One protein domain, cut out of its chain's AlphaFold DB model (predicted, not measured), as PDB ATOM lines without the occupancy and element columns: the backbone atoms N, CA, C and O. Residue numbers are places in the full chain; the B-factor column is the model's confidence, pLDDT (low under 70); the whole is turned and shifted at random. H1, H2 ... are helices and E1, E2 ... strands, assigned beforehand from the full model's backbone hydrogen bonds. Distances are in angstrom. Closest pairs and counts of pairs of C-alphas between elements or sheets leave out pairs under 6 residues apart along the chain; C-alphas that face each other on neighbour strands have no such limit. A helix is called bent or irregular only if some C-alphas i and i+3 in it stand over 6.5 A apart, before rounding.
ATOM      1  N   MET A   1     -42.847  17.966 -63.265       88.06
ATOM      2  CA  MET A   1     -42.482  16.804 -62.436       88.06
ATOM      3  C   MET A   1     -41.046  16.971 -61.973       88.06
ATOM      4  O   MET A   1     -40.190  17.273 -62.797       88.06
ATOM      5  N   TYR A   2     -40.805  16.867 -60.669       96.38
ATOM      6  CA  TYR A   2     -39.485  16.975 -60.046       96.38
ATOM      7  C   TYR A   2     -39.087  15.617 -59.481       96.38
ATOM      8  O   TYR A   2     -39.950  14.905 -58.978       96.38
ATOM      9  N   ILE A   3     -37.807  15.268 -59.589       96.69
ATOM     10  CA  ILE A   3     -37.278  13.947 -59.241       96.69
ATOM     11  C   ILE A   3     -36.492  14.041 -57.936       96.69
ATOM     12  O   ILE A   3     -35.731  14.989 -57.728       96.69
ATOM     13  N   TYR A   4     -36.679  13.043 -57.084       96.44
ATOM     14  CA  TYR A   4     -36.100  12.926 -55.759       96.44
ATOM     15  C   TYR A   4     -35.528  11.523 -55.567       96.44
ATOM     16  O   TYR A   4     -36.158  10.539 -55.945       96.44
ATOM     17  N   ASN A   5     -34.358  11.431 -54.939       95.31
ATOM     18  CA  ASN A   5     -33.771  10.158 -54.528       95.31
ATOM     19  C   ASN A   5     -33.941  10.005 -53.018       95.31
ATOM     20  O   ASN A   5     -33.553  10.898 -52.263       95.31
ATOM     21  N   VAL A   6     -34.484   8.872 -52.586       95.44
ATOM     22  CA  VAL A   6     -34.583   8.493 -51.172       95.44
ATOM     23  C   VAL A   6     -33.875   7.162 -50.999       95.44
ATOM     24  O   VAL A   6     -34.142   6.223 -51.739       95.44
ATOM     25  N   GLY A   7     -32.969   7.069 -50.039       94.12
ATOM     26  CA  GLY A   7     -32.174   5.865 -49.874       94.12
ATOM     27  C   GLY A   7     -31.198   5.965 -48.723       94.12
ATOM     28  O   GLY A   7     -31.238   6.909 -47.931       94.12
ATOM     29  N   TYR A   8     -30.303   4.994 -48.659       91.00
ATOM     30  CA  TYR A   8     -29.179   4.981 -47.737       91.00
ATOM     31  C   TYR A   8     -27.899   4.664 -48.503       91.00
ATOM     32  O   TYR A   8     -27.917   4.098 -49.595       91.00
ATOM     33  N   HIS A   9     -26.770   5.030 -47.914       89.69
ATOM     34  CA  HIS A   9     -25.472   4.644 -48.434       89.69
ATOM     35  C   HIS A   9     -24.524   4.292 -47.297       89.69
ATOM     36  O   HIS A   9     -24.562   4.877 -46.213       89.69
ATOM     37  N   SER A  10     -23.657   3.335 -47.576       80.06
ATOM     38  CA  SER A  10     -22.490   2.964 -46.799       80.06
ATOM     39  C   SER A  10     -21.255   3.045 -47.704       80.06
ATOM     40  O   SER A  10     -21.316   3.552 -48.824       80.06
ATOM     41  N   TYR A  11     -20.109   2.612 -47.189       72.31
ATOM     42  CA  TYR A  11     -18.872   2.540 -47.964       72.31
ATOM     43  C   TYR A  11     -18.825   1.306 -48.890       72.31
ATOM     44  O   TYR A  11     -18.010   1.279 -49.807       72.31
ATOM     45  N   GLU A  12     -19.688   0.312 -48.655       71.81
ATOM     46  CA  GLU A  12     -19.777  -0.947 -49.413       71.81
ATOM     47  C   GLU A  12     -21.033  -1.017 -50.292       71.81
ATOM     48  O   GLU A  12     -20.995  -1.591 -51.374       71.81
ATOM     49  N   GLU A  13     -22.140  -0.423 -49.845       72.81
ATOM     50  CA  GLU A  13     -23.454  -0.596 -50.460       72.81
ATOM     51  C   GLU A  13     -24.240   0.711 -50.464       72.81
ATOM     52  O   GLU A  13     -24.171   1.513 -49.532       72.81
ATOM     53  N   SER A  14     -25.051   0.909 -51.492       84.56
ATOM     54  CA  SER A  14     -26.000   2.011 -51.551       84.56
ATOM     55  C   SER A  14     -27.266   1.552 -52.247       84.56
ATOM     56  O   SER A  14     -27.173   0.941 -53.310       84.56
ATOM     57  N   ASP A  15     -28.419   1.874 -51.671       89.31
ATOM     58  CA  ASP A  15     -29.720   1.610 -52.279       89.31
ATOM     59  C   ASP A  15     -30.520   2.911 -52.314       89.31
ATOM     60  O   ASP A  15     -30.611   3.633 -51.314       89.31
ATOM     61  N   TYR A  16     -31.062   3.229 -53.488       91.75
ATOM     62  CA  TYR A  16     -31.783   4.465 -53.749       91.75
ATOM     63  C   TYR A  16     -33.036   4.182 -54.561       91.75
ATOM     64  O   TYR A  16     -32.993   3.573 -55.626       91.75
ATOM     65  N   ILE A  17     -34.149   4.732 -54.093       93.69
ATOM     66  CA  ILE A  17     -35.438   4.674 -54.760       93.69
ATOM     67  C   ILE A  17     -35.762   6.061 -55.306       93.69
ATOM     68  O   ILE A  17     -35.722   7.072 -54.593       93.69
ATOM     69  N   GLN A  18     -36.070   6.090 -56.599       95.12
ATOM     70  CA  GLN A  18     -36.415   7.292 -57.341       95.12
ATOM     71  C   GLN A  18     -37.914   7.577 -57.257       95.12
ATOM     72  O   GLN A  18     -38.753   6.778 -57.675       95.12
ATOM     73  N   LEU A  19     -38.237   8.746 -56.706       96.50
ATOM     74  CA  LEU A  19     -39.590   9.266 -56.573       96.50
ATOM     75  C   LEU A  19     -39.749  10.548 -57.375       96.50
ATOM     76  O   LEU A  19     -38.793  11.288 -57.613       96.50
ATOM     77  N   SER A  20     -40.985  10.845 -57.748       97.19
ATOM     78  CA  SER A  20     -41.348  12.102 -58.376       97.19
ATOM     79  C   SER A  20     -42.448  12.828 -57.615       97.19
ATOM     80  O   SER A  20     -43.165  12.232 -56.817       97.19
ATOM     81  N   HIS A  21     -42.539  14.139 -57.820       97.38
ATOM     82  CA  HIS A  21     -43.600  14.971 -57.264       97.38
ATOM     83  C   HIS A  21     -43.916  16.136 -58.223       97.38
ATOM     84  O   HIS A  21     -43.028  16.668 -58.902       97.38
ATOM     85  N   GLU A  22     -45.177  16.574 -58.295       96.75
ATOM     86  CA  GLU A  22     -45.588  17.690 -59.165       96.75
ATOM     87  C   GLU A  22     -44.988  19.033 -58.730       96.75
ATOM     88  O   GLU A  22     -44.511  19.815 -59.553       96.75
ATOM     89  N   LYS A  23     -44.997  19.291 -57.419       96.12
ATOM     90  CA  LYS A  23     -44.414  20.481 -56.776       96.12
ATOM     91  C   LYS A  23     -42.936  20.292 -56.458       96.12
ATOM     92  O   LYS A  23     -42.539  19.226 -55.995       96.12
ATOM     93  N   LYS A  24     -42.150  21.360 -56.620       97.50
ATOM     94  CA  LYS A  24     -40.742  21.398 -56.214       97.50
ATOM     95  C   LYS A  24     -40.623  21.667 -54.718       97.50
ATOM     96  O   LYS A  24     -40.950  22.755 -54.254       97.50
ATOM     97  N   PHE A  25     -40.088  20.706 -53.989       96.62
ATOM     98  CA  PHE A  25     -39.627  20.856 -52.615       96.62
ATOM     99  C   PHE A  25     -38.232  21.489 -52.588       96.62
ATOM    100  O   PHE A  25     -37.381  21.179 -53.428       96.62
ATOM    101  N   SER A  26     -37.993  22.367 -51.610       97.56
ATOM    102  CA  SER A  26     -36.631  22.688 -51.178       97.56
ATOM    103  C   SER A  26     -36.013  21.473 -50.482       97.56
ATOM    104  O   SER A  26     -36.728  20.542 -50.106       97.56
ATOM    105  N   LYS A  27     -34.693  21.499 -50.276       96.38
ATOM    106  CA  LYS A  27     -33.990  20.455 -49.521       96.38
ATOM    107  C   LYS A  27     -34.636  20.232 -48.147       96.38
ATOM    108  O   LYS A  27     -35.093  19.131 -47.877       96.38
ATOM    109  N   ASP A  28     -34.785  21.291 -47.356       98.00
ATOM    110  CA  ASP A  28     -35.341  21.203 -46.000       98.00
ATOM    111  C   ASP A  28     -36.769  20.641 -45.991       98.00
ATOM    112  O   ASP A  28     -37.105  19.788 -45.179       98.00
ATOM    113  N   LYS A  29     -37.618  21.062 -46.940       97.69
ATOM    114  CA  LYS A  29     -38.997  20.559 -47.037       97.69
ATOM    115  C   LYS A  29     -39.046  19.087 -47.426       97.69
ATOM    116  O   LYS A  29     -39.937  18.366 -46.985       97.69
ATOM    117  N   PHE A  30     -38.127  18.656 -48.282       97.50
ATOM    118  CA  PHE A  30     -38.017  17.260 -48.678       97.50
ATOM    119  C   PHE A  30     -37.528  16.391 -47.511       97.50
ATOM    120  O   PHE A  30     -38.111  15.345 -47.240       97.50
ATOM    121  N   GLU A  31     -36.527  16.859 -46.765       97.62
ATOM    122  CA  GLU A  31     -36.037  16.185 -45.558       97.62
ATOM    123  C   GLU A  31     -37.121  16.103 -44.471       97.62
ATOM    124  O   GLU A  31     -37.335  15.036 -43.900       97.62
ATOM    125  N   GLU A  32     -37.877  17.183 -44.242       98.12
ATOM    126  CA  GLU A  32     -39.036  17.186 -43.338       98.12
ATOM    127  C   GLU A  32     -40.081  16.131 -43.734       98.12
ATOM    128  O   GLU A  32     -40.633  15.457 -42.861       98.12
ATOM    129  N   ALA A  33     -40.340  15.953 -45.035       97.81
ATOM    130  CA  ALA A  33     -41.264  14.933 -45.525       97.81
ATOM    131  C   ALA A  33     -40.758  13.513 -45.224       97.81
ATOM    132  O   ALA A  33     -41.518  12.691 -44.715       97.81
ATOM    133  N   ILE A  34     -39.470  13.235 -45.461       97.75
ATOM    134  CA  ILE A  34     -38.853  11.931 -45.158       97.75
ATOM    135  C   ILE A  34     -38.890  11.646 -43.654       97.75
ATOM    136  O   ILE A  34     -39.260  10.545 -43.240       97.75
ATOM    137  N   ILE A  35     -38.536  12.628 -42.822       98.06
ATOM    138  CA  ILE A  35     -38.563  12.494 -41.360       98.06
ATOM    139  C   ILE A  35     -39.998  12.246 -40.884       98.06
ATOM    140  O   ILE A  35     -40.236  11.335 -40.090       98.06
ATOM    141  N   GLY A  36     -40.967  13.010 -41.393       98.00
ATOM    142  CA  GLY A  36     -42.382  12.839 -41.069       98.00
ATOM    143  C   GLY A  36     -42.905  11.457 -41.458       98.00
ATOM    144  O   GLY A  36     -43.535  10.783 -40.642       98.00
ATOM    145  N   ALA A  37     -42.578  11.000 -42.668       98.06
ATOM    146  CA  ALA A  37     -42.910   9.663 -43.137       98.06
ATOM    147  C   ALA A  37     -42.292   8.577 -42.239       98.06
ATOM    148  O   ALA A  37     -42.988   7.670 -41.785       98.06
ATOM    149  N   SER A  38     -41.015   8.723 -41.883       97.00
ATOM    150  CA  SER A  38     -40.310   7.812 -40.971       97.00
ATOM    151  C   SER A  38     -40.992   7.734 -39.609       97.00
ATOM    152  O   SER A  38     -41.259   6.647 -39.108       97.00
ATOM    153  N   VAL A  39     -41.366   8.870 -39.020       96.25
ATOM    154  CA  VAL A  39     -42.103   8.901 -37.750       96.25
ATOM    155  C   VAL A  39     -43.454   8.189 -37.868       96.25
ATOM    156  O   VAL A  39     -43.837   7.453 -36.956       96.25
ATOM    157  N   ASN A  40     -44.180   8.367 -38.974       96.00
ATOM    158  CA  ASN A  40     -45.454   7.682 -39.199       96.00
ATOM    159  C   ASN A  40     -45.287   6.166 -39.345       96.00
ATOM    160  O   ASN A  40     -46.137   5.424 -38.848       96.00
ATOM    161  N   VAL A  41     -44.200   5.706 -39.971       95.50
ATOM    162  CA  VAL A  41     -43.822   4.286 -40.030       95.50
ATOM    163  C   VAL A  41     -43.534   3.756 -38.630       95.50
ATOM    164  O   VAL A  41     -44.158   2.799 -38.183       95.50
ATOM    165  N   LEU A  42     -42.676   4.426 -37.870       92.88
ATOM    166  CA  LEU A  42     -42.284   3.961 -36.539       92.88
ATOM    167  C   LEU A  42     -43.454   3.903 -35.549       92.88
ATOM    168  O   LEU A  42     -43.472   3.043 -34.676       92.88
ATOM    169  N   LYS A  43     -44.461   4.772 -35.695       92.19
ATOM    170  CA  LYS A  43     -45.689   4.728 -34.878       92.19
ATOM    171  C   LYS A  43     -46.525   3.463 -35.098       92.19
ATOM    172  O   LYS A  43     -47.268   3.082 -34.195       92.19
ATOM    173  N   ARG A  44     -46.450   2.841 -36.280       88.94
ATOM    174  CA  ARG A  44     -47.172   1.597 -36.617       88.94
ATOM    175  C   ARG A  44     -46.312   0.344 -36.451       88.94
ATOM    176  O   ARG A  44     -46.863  -0.746 -36.303       88.94
ATOM    177  N   THR A  45     -44.988   0.485 -36.435       83.31
ATOM    178  CA  THR A  45     -44.063  -0.632 -36.234       83.31
ATOM    179  C   THR A  45     -43.978  -1.006 -34.754       83.31
ATOM    180  O   THR A  45     -43.699  -0.176 -33.890       83.31
ATOM    181  N   LYS A  46     -44.188  -2.288 -34.435       77.38
ATOM    182  CA  LYS A  46     -43.958  -2.820 -33.085       77.38
ATOM    183  C   LYS A  46     -42.467  -3.094 -32.896       77.38
ATOM    184  O   LYS A  46     -42.018  -4.204 -33.146       77.38
ATOM    185  N   ILE A  47     -41.714  -2.081 -32.483       77.56
ATOM    186  CA  ILE A  47     -40.292  -2.235 -32.150       77.56
ATOM    187  C   ILE A  47     -40.187  -2.593 -30.672       77.56
ATOM    188  O   ILE A  47     -40.703  -1.866 -29.815       77.56
ATOM    189  N   HIS A  48     -39.534  -3.707 -30.354       73.75
ATOM    190  CA  HIS A  48     -39.307  -4.080 -28.964       73.75
ATOM    191  C   HIS A  48     -38.133  -3.284 -28.401       73.75
ATOM    192  O   HIS A  48     -37.168  -2.935 -29.087       73.75
ATOM    193  N   LYS A  49     -38.204  -2.979 -27.106       73.12
ATOM    194  CA  LYS A  49     -37.141  -2.252 -26.415       73.12
ATOM    195  C   LYS A  49     -35.826  -3.038 -26.510       73.12
ATOM    196  O   LYS A  49     -35.734  -4.131 -25.965       73.12
ATOM    197  N   GLY A  50     -34.815  -2.445 -27.145       75.81
ATOM    198  CA  GLY A  50     -33.482  -3.037 -27.309       75.81
ATOM    199  C   GLY A  50     -33.215  -3.655 -28.684       75.81
ATOM    200  O   GLY A  50     -32.083  -4.057 -28.937       75.81
ATOM    201  N   GLU A  51     -34.203  -3.696 -29.580       85.69
ATOM    202  CA  GLU A  51     -33.973  -4.091 -30.971       85.69
ATOM    203  C   GLU A  51     -33.239  -2.981 -31.734       85.69
ATOM    204  O   GLU A  51     -33.543  -1.791 -31.596       85.69
ATOM    205  N   ARG A  52     -32.247  -3.375 -32.541       89.50
ATOM    206  CA  ARG A  52     -31.587  -2.471 -33.483       89.50
ATOM    207  C   ARG A  52     -32.550  -2.207 -34.633       89.50
ATOM    208  O   ARG A  52     -33.037  -3.151 -35.242       89.50
ATOM    209  N   LEU A  53     -32.755  -0.934 -34.945       89.38
ATOM    210  CA  LEU A  53     -33.516  -0.499 -36.103       89.38
ATOM    211  C   LEU A  53     -32.684   0.483 -36.917       89.38
ATOM    212  O   LEU A  53     -32.136   1.446 -36.377       89.38
ATOM    213  N   THR A  54     -32.586   0.231 -38.211       92.25
ATOM    214  CA  THR A  54     -31.870   1.056 -39.178       92.25
ATOM    215  C   THR A  54     -32.849   1.691 -40.163       92.25
ATOM    216  O   THR A  54     -33.998   1.273 -40.281       92.25
ATOM    217  N   PHE A  55     -32.400   2.716 -40.890       92.81
ATOM    218  CA  PHE A  55     -33.220   3.299 -41.954       92.81
ATOM    219  C   PHE A  55     -33.459   2.307 -43.101       92.81
ATOM    220  O   PHE A  55     -34.539   2.301 -43.678       92.81
ATOM    221  N   GLN A  56     -32.490   1.428 -43.376       93.06
ATOM    222  CA  GLN A  56     -32.628   0.340 -44.345       93.06
ATOM    223  C   GLN A  56     -33.815  -0.572 -44.005       93.06
ATOM    224  O   GLN A  56     -34.594  -0.899 -44.897       93.06
ATOM    225  N   ASP A  57     -34.016  -0.893 -42.721       91.75
ATOM    226  CA  ASP A  57     -35.123  -1.753 -42.270       91.75
ATOM    227  C   ASP A  57     -36.509  -1.151 -42.553       91.75
ATOM    228  O   ASP A  57     -37.486  -1.884 -42.681       91.75
ATOM    229  N   ILE A  58     -36.605   0.181 -42.644       94.25
ATOM    230  CA  ILE A  58     -37.873   0.899 -42.840       94.25
ATOM    231  C   ILE A  58     -37.978   1.603 -44.196       94.25
ATOM    232  O   ILE A  58     -39.002   2.231 -44.455       94.25
ATOM    233  N   LEU A  59     -36.955   1.530 -45.058       95.31
ATOM    234  CA  LEU A  59     -36.880   2.321 -46.292       95.31
ATOM    235  C   LEU A  59     -38.136   2.131 -47.148       95.31
ATOM    236  O   LEU A  59     -38.794   3.108 -47.495       95.31
ATOM    237  N   TYR A  60     -38.515   0.885 -47.436       94.88
ATOM    238  CA  TYR A  60     -39.691   0.588 -48.259       94.88
ATOM    239  C   TYR A  60     -40.995   1.113 -47.644       94.88
ATOM    240  O   TYR A  60     -41.817   1.694 -48.352       94.88
ATOM    241  N   ASP A  61     -41.163   0.996 -46.328       96.25
ATOM    242  CA  ASP A  61     -42.341   1.525 -45.635       96.25
ATOM    243  C   ASP A  61     -42.384   3.060 -45.651       96.25
ATOM    244  O   ASP A  61     -43.467   3.645 -45.738       96.25
ATOM    245  N   VAL A  62     -41.219   3.717 -45.588       97.25
ATOM    246  CA  VAL A  62     -41.083   5.174 -45.730       97.25
ATOM    247  C   VAL A  62     -41.446   5.616 -47.142       97.25
ATOM    248  O   VAL A  62     -42.164   6.599 -47.300       97.25
ATOM    249  N   ILE A  63     -41.011   4.888 -48.171       97.56
ATOM    250  CA  ILE A  63     -41.390   5.172 -49.559       97.56
ATOM    251  C   ILE A  63     -42.905   5.076 -49.742       97.56
ATOM    252  O   ILE A  63     -43.522   5.989 -50.288       97.56
ATOM    253  N   GLU A  64     -43.520   4.001 -49.252       97.12
ATOM    254  CA  GLU A  64     -44.971   3.820 -49.327       97.12
ATOM    255  C   GLU A  64     -45.727   4.926 -48.577       97.12
ATOM    256  O   GLU A  64     -46.776   5.384 -49.029       97.12
ATOM    257  N   GLU A  65     -45.188   5.392 -47.450       97.94
ATOM    258  CA  GLU A  65     -45.729   6.523 -46.699       97.94
ATOM    259  C   GLU A  65     -45.617   7.848 -47.468       97.94
ATOM    260  O   GLU A  65     -46.586   8.607 -47.520       97.94
ATOM    261  N   LEU A  66     -44.466   8.116 -48.094       98.00
ATOM    262  CA  LEU A  66     -44.250   9.300 -48.932       98.00
ATOM    263  C   LEU A  66     -45.233   9.333 -50.108       98.00
ATOM    264  O   LEU A  66     -45.806  10.382 -50.408       98.00
ATOM    265  N   ILE A  67     -45.481   8.181 -50.730       97.44
ATOM    266  CA  ILE A  67     -46.431   8.066 -51.838       97.44
ATOM    267  C   ILE A  67     -47.857   8.333 -51.357       97.44
ATOM    268  O   ILE A  67     -48.559   9.183 -51.899       97.44
ATOM    269  N   LYS A  68     -48.289   7.644 -50.296       96.81
ATOM    270  CA  LYS A  68     -49.681   7.704 -49.821       96.81
ATOM    271  C   LYS A  68     -50.042   9.046 -49.195       96.81
ATOM    272  O   LYS A  68     -51.157   9.520 -49.391       96.81
ATOM    273  N   ASN A  69     -49.122   9.641 -48.433       97.62
ATOM    274  CA  ASN A  69     -49.445  10.750 -47.532       97.62
ATOM    275  C   ASN A  69     -48.712  12.057 -47.853       97.62
ATOM    276  O   ASN A  69     -49.118  13.105 -47.352       97.62
ATOM    277  N   PHE A  70     -47.671  12.026 -48.691       96.69
ATOM    278  CA  PHE A  70     -46.903  13.222 -49.061       96.69
ATOM    279  C   PHE A  70     -46.982  13.561 -50.556       96.69
ATOM    280  O   PHE A  70     -46.372  14.539 -50.979       96.69
ATOM    281  N   GLY A  71     -47.768  12.810 -51.338       96.56
ATOM    282  CA  GLY A  71     -48.056  13.107 -52.745       96.56
ATOM    283  C   GLY A  71     -46.934  12.739 -53.715       96.56
ATOM    284  O   GLY A  71     -46.908  13.248 -54.833       96.56
ATOM    285  N   PHE A  72     -45.982  11.906 -53.287       97.75
ATOM    286  CA  PHE A  72     -44.946  11.393 -54.178       97.75
ATOM    287  C   PHE A  72     -45.486  10.264 -55.060       97.75
ATOM    288  O   PHE A  72     -46.448   9.581 -54.723       97.75
ATOM    289  N   GLU A  73     -44.808  10.019 -56.170       97.00
ATOM    290  CA  GLU A  73     -45.120   8.940 -57.103       97.00
ATOM    291  C   GLU A  73     -43.852   8.144 -57.411       97.00
ATOM    292  O   GLU A  73     -42.755   8.712 -57.469       97.00
TER     293      GLU A  73
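This is residues 1 to 73 of the 117 residues of an uncharacterized protein of Candidatus Aenigmarchaeota archaeon CG01_land_8_20_14_3_00_37_9 (UniProt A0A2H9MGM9). A long two-stranded hairpin, E1 and E2, has the helix H2 over one face, running roughly along E2, while a second helix, H1, crosses H2 at a wide angle. The link from H1 to H2 loops away from this body, and its residues 46 to 52 stick out. The printed part has 73 residues, with two named strands and then two named helices in the order E1, E2, H1, H2; the sheet, in the order E1 - E2, is antiparallel, and the class is mixed, helices and strands. The whole is compact, with a radius of gyration of the C-alphas of 12.9 A and spans of 41 by 30 by 19 A.

Find C-alpha 2 at (-39.485, 16.975, -60.046); from there strand E1, residues 2 to 9, runs 22.0 A to C-alpha 9 at (-25.472, 4.644, -48.434). Strand E2, residues 14 to 21, runs 22.6 A from first to last C-alpha. Look next at residues 27 to 44, the helix H1, which is 26.4 A long. The helix H2, residues 55 to 70, is 18.3 A long and ends at C-alpha 70 at (-46.903, 13.222, -49.061). H2 is irregular, with C-alphas 57 and 60 being 7.9 A apart, and it has a kink of 37 degrees near residue 62.

Begin with the hairpin E1 and E2, antiparallel neighbours at 159 degrees between their directions. Look at N 4 and O 19, 2.8 A apart, and N 17 and O 6, also 2.8 A, both within hydrogen-bond range. From E1 go to H2: 5 pairs of their C-alphas are within 8 A, the closest being those of Tyr 8 and Gln 56 at 6.7 A. For E2 and H2 the closest C-alphas are those of Ile 17 and Ile 63, 7.9 A apart. H1 touches H2 with its residues 33 to 41 alone, and the closest C-alphas, those of Ser 38 and Val 62, are 5.5 A apart. The lines of H1 and H2 are about perpendicular, at 74 degrees. E1 and H1 are apart, but only just, with 8.1 A between their closest C-alphas. O i to N i+4 pairs are within hydrogen-bond range in 13 of 14 cases in H1 and 10 of 12 in H2.

The two C-alphas farthest apart are those of Met 1, the chain's first residue, and Gly 50, at 41.3 A. The C-alphas of Met 1 and Glu 73, the first and last printed, are 9.9 A apart. The printed part has no cut. The links from E1 to E2 and from E2 to H1 are tight, and the link from H1 to H2, 10 residues, is short; residues 46 to 52 in it stand free. The mean pLDDT of the printed part is 92.4, and no printed residue is under 70.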